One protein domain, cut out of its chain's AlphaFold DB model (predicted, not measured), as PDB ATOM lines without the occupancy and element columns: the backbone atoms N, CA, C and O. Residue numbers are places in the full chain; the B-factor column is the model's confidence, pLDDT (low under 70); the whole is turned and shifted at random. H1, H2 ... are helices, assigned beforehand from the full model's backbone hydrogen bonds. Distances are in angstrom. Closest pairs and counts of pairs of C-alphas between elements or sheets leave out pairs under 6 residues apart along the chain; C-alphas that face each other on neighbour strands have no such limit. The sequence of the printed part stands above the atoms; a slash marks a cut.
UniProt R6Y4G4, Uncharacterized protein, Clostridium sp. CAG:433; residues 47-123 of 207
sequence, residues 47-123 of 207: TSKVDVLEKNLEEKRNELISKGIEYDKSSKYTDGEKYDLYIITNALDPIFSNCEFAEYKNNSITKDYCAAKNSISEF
ATOM      1  N   THR A  47     -67.660  -7.494  87.583       60.22
ATOM      2  CA  THR A  47     -68.949  -6.855  87.286       60.22
ATOM      3  C   THR A  47     -68.695  -5.692  86.364       60.22
ATOM      4  O   THR A  47     -69.391  -5.561  85.385       60.22
ATOM      5  N   SER A  48     -67.574  -4.988  86.514       67.25
ATOM      6  CA  SER A  48     -67.139  -3.981  85.545       67.25
ATOM      7  C   SER A  48     -67.169  -4.458  84.089       67.25
ATOM      8  O   SER A  48     -67.579  -3.692  83.227       67.25
ATOM      9  N   LYS A  49     -66.780  -5.704  83.783       82.00
ATOM     10  CA  LYS A  49     -66.844  -6.220  82.410       82.00
ATOM     11  C   LYS A  49     -68.272  -6.597  82.020       82.00
ATOM     12  O   LYS A  49     -68.701  -6.217  80.939       82.00
ATOM     13  N   VAL A  50     -69.002  -7.318  82.874       85.75
ATOM     14  CA  VAL A  50     -70.396  -7.699  82.579       85.75
ATOM     15  C   VAL A  50     -71.297  -6.471  82.489       85.75
ATOM     16  O   VAL A  50     -71.973  -6.342  81.486       85.75
ATOM     17  N   ASP A  51     -71.209  -5.532  83.426       86.25
ATOM     18  CA  ASP A  51     -71.940  -4.260  83.456       86.25
ATOM     19  C   ASP A  51     -71.651  -3.407  82.206       86.25
ATOM     20  O   ASP A  51     -72.546  -2.764  81.663       86.25
ATOM     21  N   VAL A  52     -70.397  -3.376  81.726       89.94
ATOM     22  CA  VAL A  52     -70.044  -2.674  80.476       89.94
ATOM     23  C   VAL A  52     -70.655  -3.377  79.266       89.94
ATOM     24  O   VAL A  52     -71.207  -2.714  78.393       89.94
ATOM     25  N   LEU A  53     -70.576  -4.707  79.201       92.00
ATOM     26  CA  LEU A  53     -71.170  -5.457  78.096       92.00
ATOM     27  C   LEU A  53     -72.700  -5.398  78.122       92.00
ATOM     28  O   LEU A  53     -73.308  -5.271  77.069       92.00
ATOM     29  N   GLU A  54     -73.311  -5.437  79.299       91.06
ATOM     30  CA  GLU A  54     -74.749  -5.284  79.507       91.06
ATOM     31  C   GLU A  54     -75.219  -3.928  78.982       91.06
ATOM     32  O   GLU A  54     -76.121  -3.884  78.151       91.06
ATOM     33  N   LYS A  55     -74.517  -2.841  79.332       92.12
ATOM     34  CA  LYS A  55     -74.775  -1.511  78.761       92.12
ATOM     35  C   LYS A  55     -74.649  -1.485  77.239       92.12
ATOM     36  O   LYS A  55     -75.502  -0.901  76.581       92.12
ATOM     37  N   ASN A  56     -73.632  -2.134  76.673       92.94
ATOM     38  CA  ASN A  56     -73.474  -2.213  75.217       92.94
ATOM     39  C   ASN A  56     -74.631  -2.988  74.557       92.94
ATOM     40  O   ASN A  56     -75.083  -2.611  73.476       92.94
ATOM     41  N   LEU A  57     -75.123  -4.065  75.187       93.75
ATOM     42  CA  LEU A  57     -76.307  -4.797  74.720       93.75
ATOM     43  C   LEU A  57     -77.563  -3.923  74.804       93.75
ATOM     44  O   LEU A  57     -78.344  -3.904  73.855       93.75
ATOM     45  N   GLU A  58     -77.767  -3.208  75.910       94.25
ATOM     46  CA  GLU A  58     -78.905  -2.301  76.093       94.25
ATOM     47  C   GLU A  58     -78.896  -1.169  75.067       94.25
ATOM     48  O   GLU A  58     -79.920  -0.887  74.444       94.25
ATOM     49  N   GLU A  59     -77.737  -0.552  74.836       95.19
ATOM     50  CA  GLU A  59     -77.562   0.486  73.823       95.19
ATOM     51  C   GLU A  59     -77.885  -0.058  72.429       95.19
ATOM     52  O   GLU A  59     -78.684   0.538  71.706       95.19
ATOM     53  N   LYS A  60     -77.360  -1.241  72.078       94.38
ATOM     54  CA  LYS A  60     -77.636  -1.876  70.784       94.38
ATOM     55  C   LYS A  60     -79.108  -2.257  70.623       94.38
ATOM     56  O   LYS A  60     -79.679  -2.064  69.551       94.38
ATOM     57  N   ARG A  61     -79.745  -2.766  71.678       94.75
ATOM     58  CA  ARG A  61     -81.183  -3.066  71.699       94.75
ATOM     59  C   ARG A  61     -81.998  -1.806  71.423       94.75
ATOM     60  O   ARG A  61     -82.887  -1.826  70.576       94.75
ATOM     61  N   ASN A  62     -81.676  -0.717  72.114       95.81
ATOM     62  CA  ASN A  62     -82.367   0.558  71.966       95.81
ATOM     63  C   ASN A  62     -82.128   1.176  70.580       95.81
ATOM     64  O   ASN A  62     -83.065   1.716  69.996       95.81
ATOM     65  N   GLU A  63     -80.924   1.038  70.013       95.69
ATOM     66  CA  GLU A  63     -80.615   1.429  68.631       95.69
ATOM     67  C   GLU A  63     -81.540   0.704  67.638       95.69
ATOM     68  O   GLU A  63     -82.186   1.353  66.815       95.69
ATOM     69  N   LEU A  64     -81.664  -0.623  67.742       94.44
ATOM     70  CA  LEU A  64     -82.510  -1.432  66.855       94.44
ATOM     71  C   LEU A  64     -83.995  -1.064  66.980       94.44
ATOM     72  O   LEU A  64     -84.677  -0.896  65.970       94.44
ATOM     73  N   ILE A  65     -84.479  -0.856  68.207       94.12
ATOM     74  CA  ILE A  65     -85.856  -0.403  68.453       94.12
ATOM     75  C   ILE A  65     -86.082   0.991  67.849       94.12
ATOM     76  O   ILE A  65     -87.106   1.231  67.214       94.12
ATOM     77  N   SER A  66     -85.114   1.905  67.983       95.69
ATOM     78  CA  SER A  66     -85.207   3.264  67.427       95.69
ATOM     79  C   SER A  66     -85.210   3.298  65.896       95.69
ATOM     80  O   SER A  66     -85.818   4.187  65.304       95.69
ATOM     81  N   LYS A  67     -84.597   2.298  65.248       95.62
ATOM     82  CA  LYS A  67     -84.662   2.091  63.793       95.62
ATOM     83  C   LYS A  67     -86.021   1.560  63.316       95.62
ATOM     84  O   LYS A  67     -86.233   1.461  62.111       95.62
ATOM     85  N   GLY A  68     -86.933   1.220  64.229       93.75
ATOM     86  CA  GLY A  68     -88.243   0.652  63.905       93.75
ATOM     87  C   GLY A  68     -88.230  -0.864  63.706       93.75
ATOM     88  O   GLY A  68     -89.168  -1.410  63.127       93.75
ATOM     89  N   ILE A  69     -87.183  -1.561  64.160       95.38
ATOM     90  CA  ILE A  69     -87.153  -3.024  64.146       95.38
ATOM     91  C   ILE A  69     -88.050  -3.546  65.269       95.38
ATOM     92  O   ILE A  69     -87.823  -3.270  66.447       95.38
ATOM     93  N   GLU A  70     -89.068  -4.322  64.905       93.25
ATOM     94  CA  GLU A  70     -89.938  -4.990  65.870       93.25
ATOM     95  C   GLU A  70     -89.332  -6.309  66.351       93.25
ATOM     96  O   GLU A  70     -88.762  -7.081  65.572       93.25
ATOM     97  N   TYR A  71     -89.485  -6.573  67.649       92.06
ATOM     98  CA  TYR A  71     -89.090  -7.841  68.248       92.06
ATOM     99  C   TYR A  71     -89.937  -8.984  67.678       92.06
ATOM    100  O   TYR A  71     -91.165  -8.963  67.759       92.06
ATOM    101  N   ASP A  72     -89.266 -10.014  67.164       92.00
ATOM    102  CA  ASP A  72     -89.895 -11.223  66.645       92.00
ATOM    103  C   ASP A  72     -89.207 -12.466  67.221       92.00
ATOM    104  O   ASP A  72     -88.057 -12.781  66.900       92.00
ATOM    105  N   LYS A  73     -89.945 -13.207  68.055       88.75
ATOM    106  CA  LYS A  73     -89.494 -14.472  68.655       88.75
ATOM    107  C   LYS A  73     -89.244 -15.589  67.634       88.75
ATOM    108  O   LYS A  73     -88.642 -16.600  67.972       88.75
ATOM    109  N   SER A  74     -89.762 -15.439  66.416       90.00
ATOM    110  CA  SER A  74     -89.621 -16.384  65.302       90.00
ATOM    111  C   SER A  74     -88.430 -16.063  64.400       90.00
ATOM    112  O   SER A  74     -88.206 -16.784  63.424       90.00
ATOM    113  N   SER A  75     -87.692 -14.987  64.699       88.81
ATOM    114  CA  SER A  75     -86.570 -14.546  63.877       88.81
ATOM    115  C   SER A  75     -85.463 -15.600  63.814       88.81
ATOM    116  O   SER A  75     -85.105 -16.265  64.790       88.81
ATOM    117  N   LYS A  76     -84.919 -15.767  62.616       89.75
ATOM    118  CA  LYS A  76     -83.836 -16.693  62.289       89.75
ATOM    119  C   LYS A  76     -82.564 -15.913  62.030       89.75
ATOM    120  O   LYS A  76     -82.612 -14.754  61.650       89.75
ATOM    121  N   TYR A  77     -81.421 -16.587  62.116       84.88
ATOM    122  CA  TYR A  77     -80.106 -15.993  61.838       84.88
ATOM    123  C   TYR A  77     -80.033 -15.215  60.506       84.88
ATOM    124  O   TYR A  77     -79.312 -14.231  60.390       84.88
ATOM    125  N   THR A  78     -80.810 -15.625  59.501       88.56
ATOM    126  CA  THR A  78     -80.905 -14.964  58.191       88.56
ATOM    127  C   THR A  78     -81.592 -13.598  58.211       88.56
ATOM    128  O   THR A  78     -81.472 -12.856  57.242       88.56
ATOM    129  N   ASP A  79     -82.300 -13.259  59.287       87.88
ATOM    130  CA  ASP A  79     -83.170 -12.079  59.373       87.88
ATOM    131  C   ASP A  79     -82.423 -10.817  59.853       87.88
ATOM    132  O   ASP A  79     -83.035  -9.770  60.073       87.88
ATOM    133  N   GLY A  80     -81.095 -10.902  60.004       90.50
ATOM    134  CA  GLY A  80     -80.211  -9.767  60.276       90.50
ATOM    135  C   GLY A  80     -80.573  -9.015  61.559       90.50
ATOM    136  O   GLY A  80     -80.612  -9.599  62.638       90.50
ATOM    137  N   GLU A  81     -80.875  -7.719  61.441       92.44
ATOM    138  CA  GLU A  81     -81.179  -6.836  62.579       92.44
ATOM    139  C   GLU A  81     -82.364  -7.323  63.440       92.44
ATOM    140  O   GLU A  81     -82.370  -7.111  64.655       92.44
ATOM    141  N   LYS A  82     -83.347  -8.028  62.855       93.38
ATOM    142  CA  LYS A  82     -84.448  -8.644  63.625       93.38
ATOM    143  C   LYS A  82     -83.956  -9.763  64.539       93.38
ATOM    144  O   LYS A  82     -84.392  -9.859  65.686       93.38
ATOM    145  N   TYR A  83     -83.041 -10.588  64.036       91.81
ATOM    146  CA  TYR A  83     -82.425 -11.661  64.809       91.81
ATOM    147  C   TYR A  83     -81.525 -11.118  65.915       91.81
ATOM    148  O   TYR A  83     -81.569 -11.612  67.041       91.81
ATOM    149  N   ASP A  84     -80.766 -10.059  65.625       92.31
ATOM    150  CA  ASP A  84     -79.958  -9.379  66.635       92.31
ATOM    151  C   ASP A  84     -80.831  -8.875  67.789       92.31
ATOM    152  O   ASP A  84     -80.517  -9.130  68.953       92.31
ATOM    153  N   LEU A  85     -81.971  -8.240  67.490       94.06
ATOM    154  CA  LEU A  85     -82.902  -7.767  68.515       94.06
ATOM    155  C   LEU A  85     -83.464  -8.918  69.365       94.06
ATOM    156  O   LEU A  85     -83.559  -8.787  70.589       94.06
ATOM    157  N   TYR A  86     -83.815 -10.043  68.741       92.50
ATOM    158  CA  TYR A  86     -84.296 -11.241  69.432       92.50
ATOM    159  C   TYR A  86     -83.248 -11.817  70.393       92.50
ATOM    160  O   TYR A  86     -83.526 -11.992  71.581       92.50
ATOM    161  N   ILE A  87     -82.030 -12.056  69.905       92.12
ATOM    162  CA  ILE A  87     -80.948 -12.671  70.682       92.12
ATOM    163  C   ILE A  87     -80.492 -11.763  71.826       92.12
ATOM    164  O   ILE A  87     -80.310 -12.239  72.948       92.12
ATOM    165  N   ILE A  88     -80.337 -10.460  71.567       93.44
ATOM    166  CA  ILE A  88     -79.970  -9.470  72.590       93.44
ATOM    167  C   ILE A  88     -81.046  -9.405  73.675       93.44
ATOM    168  O   ILE A  88     -80.717  -9.401  74.861       93.44
ATOM    169  N   THR A  89     -82.326  -9.399  73.289       92.12
ATOM    170  CA  THR A  89     -83.434  -9.372  74.254       92.12
ATOM    171  C   THR A  89     -83.428 -10.619  75.134       92.12
ATOM    172  O   THR A  89     -83.524 -10.484  76.348       92.12
ATOM    173  N   ASN A  90     -83.222 -11.808  74.562       90.31
ATOM    174  CA  ASN A  90     -83.132 -13.045  75.342       90.31
ATOM    175  C   ASN A  90     -81.887 -13.089  76.247       90.31
ATOM    176  O   ASN A  90     -81.943 -13.644  77.338       90.31
ATOM    177  N   ALA A  91     -80.759 -12.506  75.824       90.50
ATOM    178  CA  ALA A  91     -79.547 -12.440  76.646       90.50
ATOM    179  C   ALA A  91     -79.726 -11.542  77.884       90.50
ATOM    180  O   ALA A  91     -79.202 -11.845  78.960       90.50
ATOM    181  N   LEU A  92     -80.457 -10.435  77.729       90.44
ATOM    182  CA  LEU A  92     -80.776  -9.495  78.807       90.44
ATOM    183  C   LEU A  92     -81.940  -9.960  79.694       90.44
ATOM    184  O   LEU A  92     -82.129  -9.416  80.779       90.44
ATOM    185  N   ASP A  93     -82.721 -10.945  79.257       87.38
ATOM    186  CA  ASP A  93     -83.891 -11.408  79.993       87.38
ATOM    187  C   ASP A  93     -83.472 -12.110  81.309       87.38
ATOM    188  O   ASP A  93     -82.684 -13.064  81.289       87.38
ATOM    189  N   PRO A  94     -83.982 -11.657  82.473       78.19
ATOM    190  CA  PRO A  94     -83.674 -12.259  83.768       78.19
ATOM    191  C   PRO A  94     -84.171 -13.706  83.913       78.19
ATOM    192  O   PRO A  94     -83.698 -14.405  84.809       78.19
ATOM    193  N   ILE A  95     -85.105 -14.159  83.067       74.31
ATOM    194  CA  ILE A  95     -85.626 -15.532  83.055       74.31
ATOM    195  C   ILE A  95     -84.531 -16.525  82.650       74.31
ATOM    196  O   ILE A  95     -84.466 -17.620  83.207       74.31
ATOM    197  N   PHE A  96     -83.639 -16.147  81.729       69.88
ATOM    198  CA  PHE A  96     -82.520 -16.993  81.322       69.88
ATOM    199  C   PHE A  96     -81.322 -16.747  82.240       69.88
ATOM    200  O   PHE A  96     -80.399 -15.980  81.929       69.88
ATOM    201  N   SER A  97     -81.310 -17.430  83.390       67.50
ATOM    202  CA  SER A  97     -80.102 -17.517  84.210       67.50
ATOM    203  C   SER A  97     -78.937 -17.999  83.346       67.50
ATOM    204  O   SER A  97     -79.083 -18.934  82.570       67.50
ATOM    205  N   ASN A  98     -77.780 -17.334  83.432       69.50
ATOM    206  CA  ASN A  98     -76.540 -17.774  82.773       69.50
ATOM    207  C   ASN A  98     -76.642 -18.023  81.248       69.50
ATOM    208  O   ASN A  98     -75.958 -18.895  80.707       69.50
ATOM    209  N   CYS A  99     -77.494 -17.267  80.544       84.31
ATOM    210  CA  CYS A  99     -77.700 -17.433  79.103       84.31
ATOM    211  C   CYS A  99     -77.974 -18.895  78.699       84.31
ATOM    212  O   CYS A  99     -77.297 -19.446  77.830       84.31
ATOM    213  N   GLU A 100     -78.952 -19.530  79.347       81.25
ATOM    214  CA  GLU A 100     -79.415 -20.906  79.093       81.25
ATOM    215  C   GLU A 100     -80.144 -21.078  77.737       81.25
ATOM    216  O   GLU A 100     -81.237 -21.628  77.646       81.25
ATOM    217  N   PHE A 101     -79.540 -20.609  76.647       84.75
ATOM    218  CA  PHE A 101     -79.993 -20.812  75.270       84.75
ATOM    219  C   PHE A 101     -78.764 -20.946  74.361       84.75
ATOM    220  O   PHE A 101     -77.693 -20.471  74.708       84.75
ATOM    221  N   ALA A 102     -78.823 -21.653  73.233       83.19
ATOM    222  CA  ALA A 102     -77.613 -21.931  72.440       83.19
ATOM    223  C   ALA A 102     -77.281 -20.802  71.448       83.19
ATOM    224  O   ALA A 102     -76.138 -20.641  71.012       83.19
ATOM    225  N   GLU A 103     -78.294 -20.022  71.095       85.88
ATOM    226  CA  GLU A 103     -78.298 -19.096  69.977       85.88
ATOM    227  C   GLU A 103     -77.459 -17.837  70.242       85.88
ATOM    228  O   GLU A 103     -76.988 -17.222  69.287       85.88
ATOM    229  N   TYR A 104     -77.166 -17.490  71.505       84.50
ATOM    230  CA  TYR A 104     -76.313 -16.335  71.841       84.50
ATOM    231  C   TYR A 104     -74.914 -16.411  71.209       84.50
ATOM    232  O   TYR A 104     -74.244 -15.387  71.081       84.50
ATOM    233  N   LYS A 105     -74.444 -17.608  70.828       87.38
ATOM    234  CA  LYS A 105     -73.132 -17.815  70.193       87.38
ATOM    235  C   LYS A 105     -73.058 -17.261  68.771       87.38
ATOM    236  O   LYS A 105     -71.951 -17.068  68.269       87.38
ATOM    237  N   ASN A 106     -74.207 -17.024  68.144       87.12
ATOM    238  CA  ASN A 106     -74.300 -16.576  66.758       87.12
ATOM    239  C   ASN A 106     -74.149 -15.057  66.607       87.12
ATOM    240  O   ASN A 106     -73.918 -14.584  65.500       87.12
ATOM    241  N   ASN A 107     -74.250 -14.297  67.699       87.19
ATOM    242  CA  ASN A 107     -74.027 -12.856  67.709       87.19
ATOM    243  C   ASN A 107     -72.781 -12.539  68.555       87.19
ATOM    244  O   ASN A 107     -72.595 -13.070  69.652       87.19
ATOM    245  N   SER A 108     -71.886 -11.703  68.020       85.88
ATOM    246  CA  SER A 108     -70.588 -11.406  68.641       85.88
ATOM    247  C   SER A 108     -70.725 -10.734  70.009       85.88
ATOM    248  O   SER A 108     -69.995 -11.077  70.934       85.88
ATOM    249  N   ILE A 109     -71.693  -9.829  70.154       83.38
ATOM    250  CA  ILE A 109     -71.913  -9.038  71.366       83.38
ATOM    251  C   ILE A 109     -72.498  -9.929  72.470       83.38
ATOM    252  O   ILE A 109     -72.002  -9.947  73.599       83.38
ATOM    253  N   THR A 110     -73.519 -10.730  72.143       90.75
ATOM    254  CA  THR A 110     -74.143 -11.636  73.121       90.75
ATOM    255  C   THR A 110     -73.226 -12.785  73.516       90.75
ATOM    256  O   THR A 110     -73.250 -13.214  74.668       90.75
ATOM    257  N   LYS A 111     -72.363 -13.250  72.604       91.19
ATOM    258  CA  LYS A 111     -71.323 -14.245  72.892       91.19
ATOM    259  C   LYS A 111     -70.401 -13.798  74.018       91.19
ATOM    260  O   LYS A 111     -70.203 -14.560  74.967       91.19
ATOM    261  N   ASP A 112     -69.866 -12.584  73.930       89.81
ATOM    262  CA  ASP A 112     -68.923 -12.081  74.925       89.81
ATOM    263  C   ASP A 112     -69.607 -11.809  76.272       89.81
ATOM    264  O   ASP A 112     -69.039 -12.117  77.325       89.81
ATOM    265  N   TYR A 113     -70.843 -11.300  76.248       89.69
ATOM    266  CA  TYR A 113     -71.632 -11.052  77.456       89.69
ATOM    267  C   TYR A 113     -71.951 -12.354  78.190       89.69
ATOM    268  O   TYR A 113     -71.657 -12.485  79.378       89.69
ATOM    269  N   CYS A 114     -72.472 -13.353  77.479       89.00
ATOM    270  CA  CYS A 114     -72.823 -14.640  78.067       89.00
ATOM    271  C   CYS A 114     -71.594 -15.421  78.544       89.00
ATOM    272  O   CYS A 114     -71.633 -16.041  79.605       89.00
ATOM    273  N   ALA A 115     -70.467 -15.343  77.829       87.56
ATOM    274  CA  ALA A 115     -69.210 -15.919  78.301       87.56
ATOM    275  C   ALA A 115     -68.744 -15.270  79.618       87.56
ATOM    276  O   ALA A 115     -68.361 -15.972  80.557       87.56
ATOM    277  N   ALA A 116     -68.814 -13.938  79.715       84.88
ATOM    278  CA  ALA A 116     -68.452 -13.213  80.928       84.88
ATOM    279  C   ALA A 116     -69.415 -13.521  82.090       84.88
ATOM    280  O   ALA A 116     -68.960 -13.851  83.185       84.88
ATOM    281  N   LYS A 117     -70.729 -13.502  81.847       82.75
ATOM    282  CA  LYS A 117     -71.771 -13.817  82.836       82.75
ATOM    283  C   LYS A 117     -71.615 -15.233  83.401       82.75
ATOM    284  O   LYS A 117     -71.622 -15.412  84.617       82.75
ATOM    285  N   ASN A 118     -71.352 -16.217  82.542       80.81
ATOM    286  CA  ASN A 118     -71.203 -17.612  82.962       80.81
ATOM    287  C   ASN A 118     -69.923 -17.834  83.773       80.81
ATOM    288  O   ASN A 118     -69.955 -18.551  84.771       80.81
ATOM    289  N   SER A 119     -68.831 -17.144  83.432       76.06
ATOM    290  CA  SER A 119     -67.579 -17.209  84.203       76.06
ATOM    291  C   SER A 119     -67.703 -16.669  85.634       76.06
ATOM    292  O   SER A 119     -66.969 -17.093  86.523       76.06
ATOM    293  N   ILE A 120     -68.650 -15.758  85.881       69.56
ATOM    294  CA  ILE A 120     -68.922 -15.230  87.223       69.56
ATOM    295  C   ILE A 120     -69.704 -16.248  88.068       69.56
ATOM    296  O   ILE A 120     -69.528 -16.309  89.284       69.56
ATOM    297  N   SER A 121     -70.546 -17.068  87.436       61.25
ATOM    298  CA  SER A 121     -71.438 -18.006  88.128       61.25
ATOM    299  C   SER A 121     -70.728 -19.219  88.754       61.25
ATOM    300  O   SER A 121     -71.210 -19.744  89.759       61.25
ATOM    301  N   GLU A 122     -69.560 -19.630  88.235       54.16
ATOM    302  CA  GLU A 122     -68.814 -20.803  88.734       54.16
ATOM    303  C   GLU A 122     -68.280 -20.630  90.166       54.16
ATOM    304  O   GLU A 122     -68.099 -21.609  90.889       54.16
ATOM    305  N   PHE A 123     -68.096 -19.391  90.625       51.44
ATOM    306  CA  PHE A 123     -67.826 -19.076  92.026       51.44
ATOM    307  C   PHE A 123     -68.962 -18.208  92.564       51.44
ATOM    308  O   PHE A 123     -68.826 -16.995  92.703       51.44
TER     309      PHE A 123
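What this domain is: This is residues 47 to 123 of the 207 residues of an uncharacterized protein of Clostridium sp. CAG:433 (UniProt R6Y4G4). One long helix, H1, runs along one side of an elongated body, and two shorter helices, H2 and H4, pack on it one after the other along its length, both running against it, as a loose-angled bundle of three. The short H3 packs on H2 and H4 on their side away from H1. The printed part has 77 residues, 50 of them in four named helices in the order H1, H2, H3, H4, with no named strand: all helix. It is compact, with a radius of gyration of the C-alphas of 12.1 A, and spans 39 by 22 by 20 A.

Where its parts are: Find C-alpha 47 at (-68.949, -6.855, 87.286); from there H1, residues 47 to 66, runs 27.6 A. Next look at H2, residues 81 to 92, 16.4 A long, and at H3, residues 103 to 106. H4, residues 108 to 121, runs 20.6 A to C-alpha 121 at (-71.438, -18.006, 88.128).

How they stand to each other: H1 and H2 form a helical hairpin and touch, closest at the C-alphas of Arg 61 and Leu 85, 5.9 A apart; they run opposite ways at 37 degrees, only just a steep tilt. With residues 49 to 57 alone H1 touches H4, closest at C-alphas 53 and 113, 5.7 A, opposite ways at a shallow tilt of 34.8 degrees, only just short of steep. Residues 87 to 91 of H2 touch residues 110 to 114 of H4, closest at C-alphas 88 and 110, 6.2 A, the same way at a shallow tilt of 10 degrees. The same residues of H2 touch H3, closest at C-alphas 87 and 104, 6.0 A. H3 and H4 touch only at the corner, closest at C-alphas 105 and 111, 4.8 A, and H3 is apart from H1. In H1, H2 and H4 every O i to N i+4 pair is within hydrogen-bond range; H3 is too short for one.

The domain as a whole: The C-alphas farthest apart are those of Gly 68 and Phe 123, 40.0 A. The printed part has no cut; the link from H1 to H2, residues 67 to 80, is long. Look at the B-factor column for pLDDT under 70 at residues 47 to 48, 96 to 98 and 120 to 123.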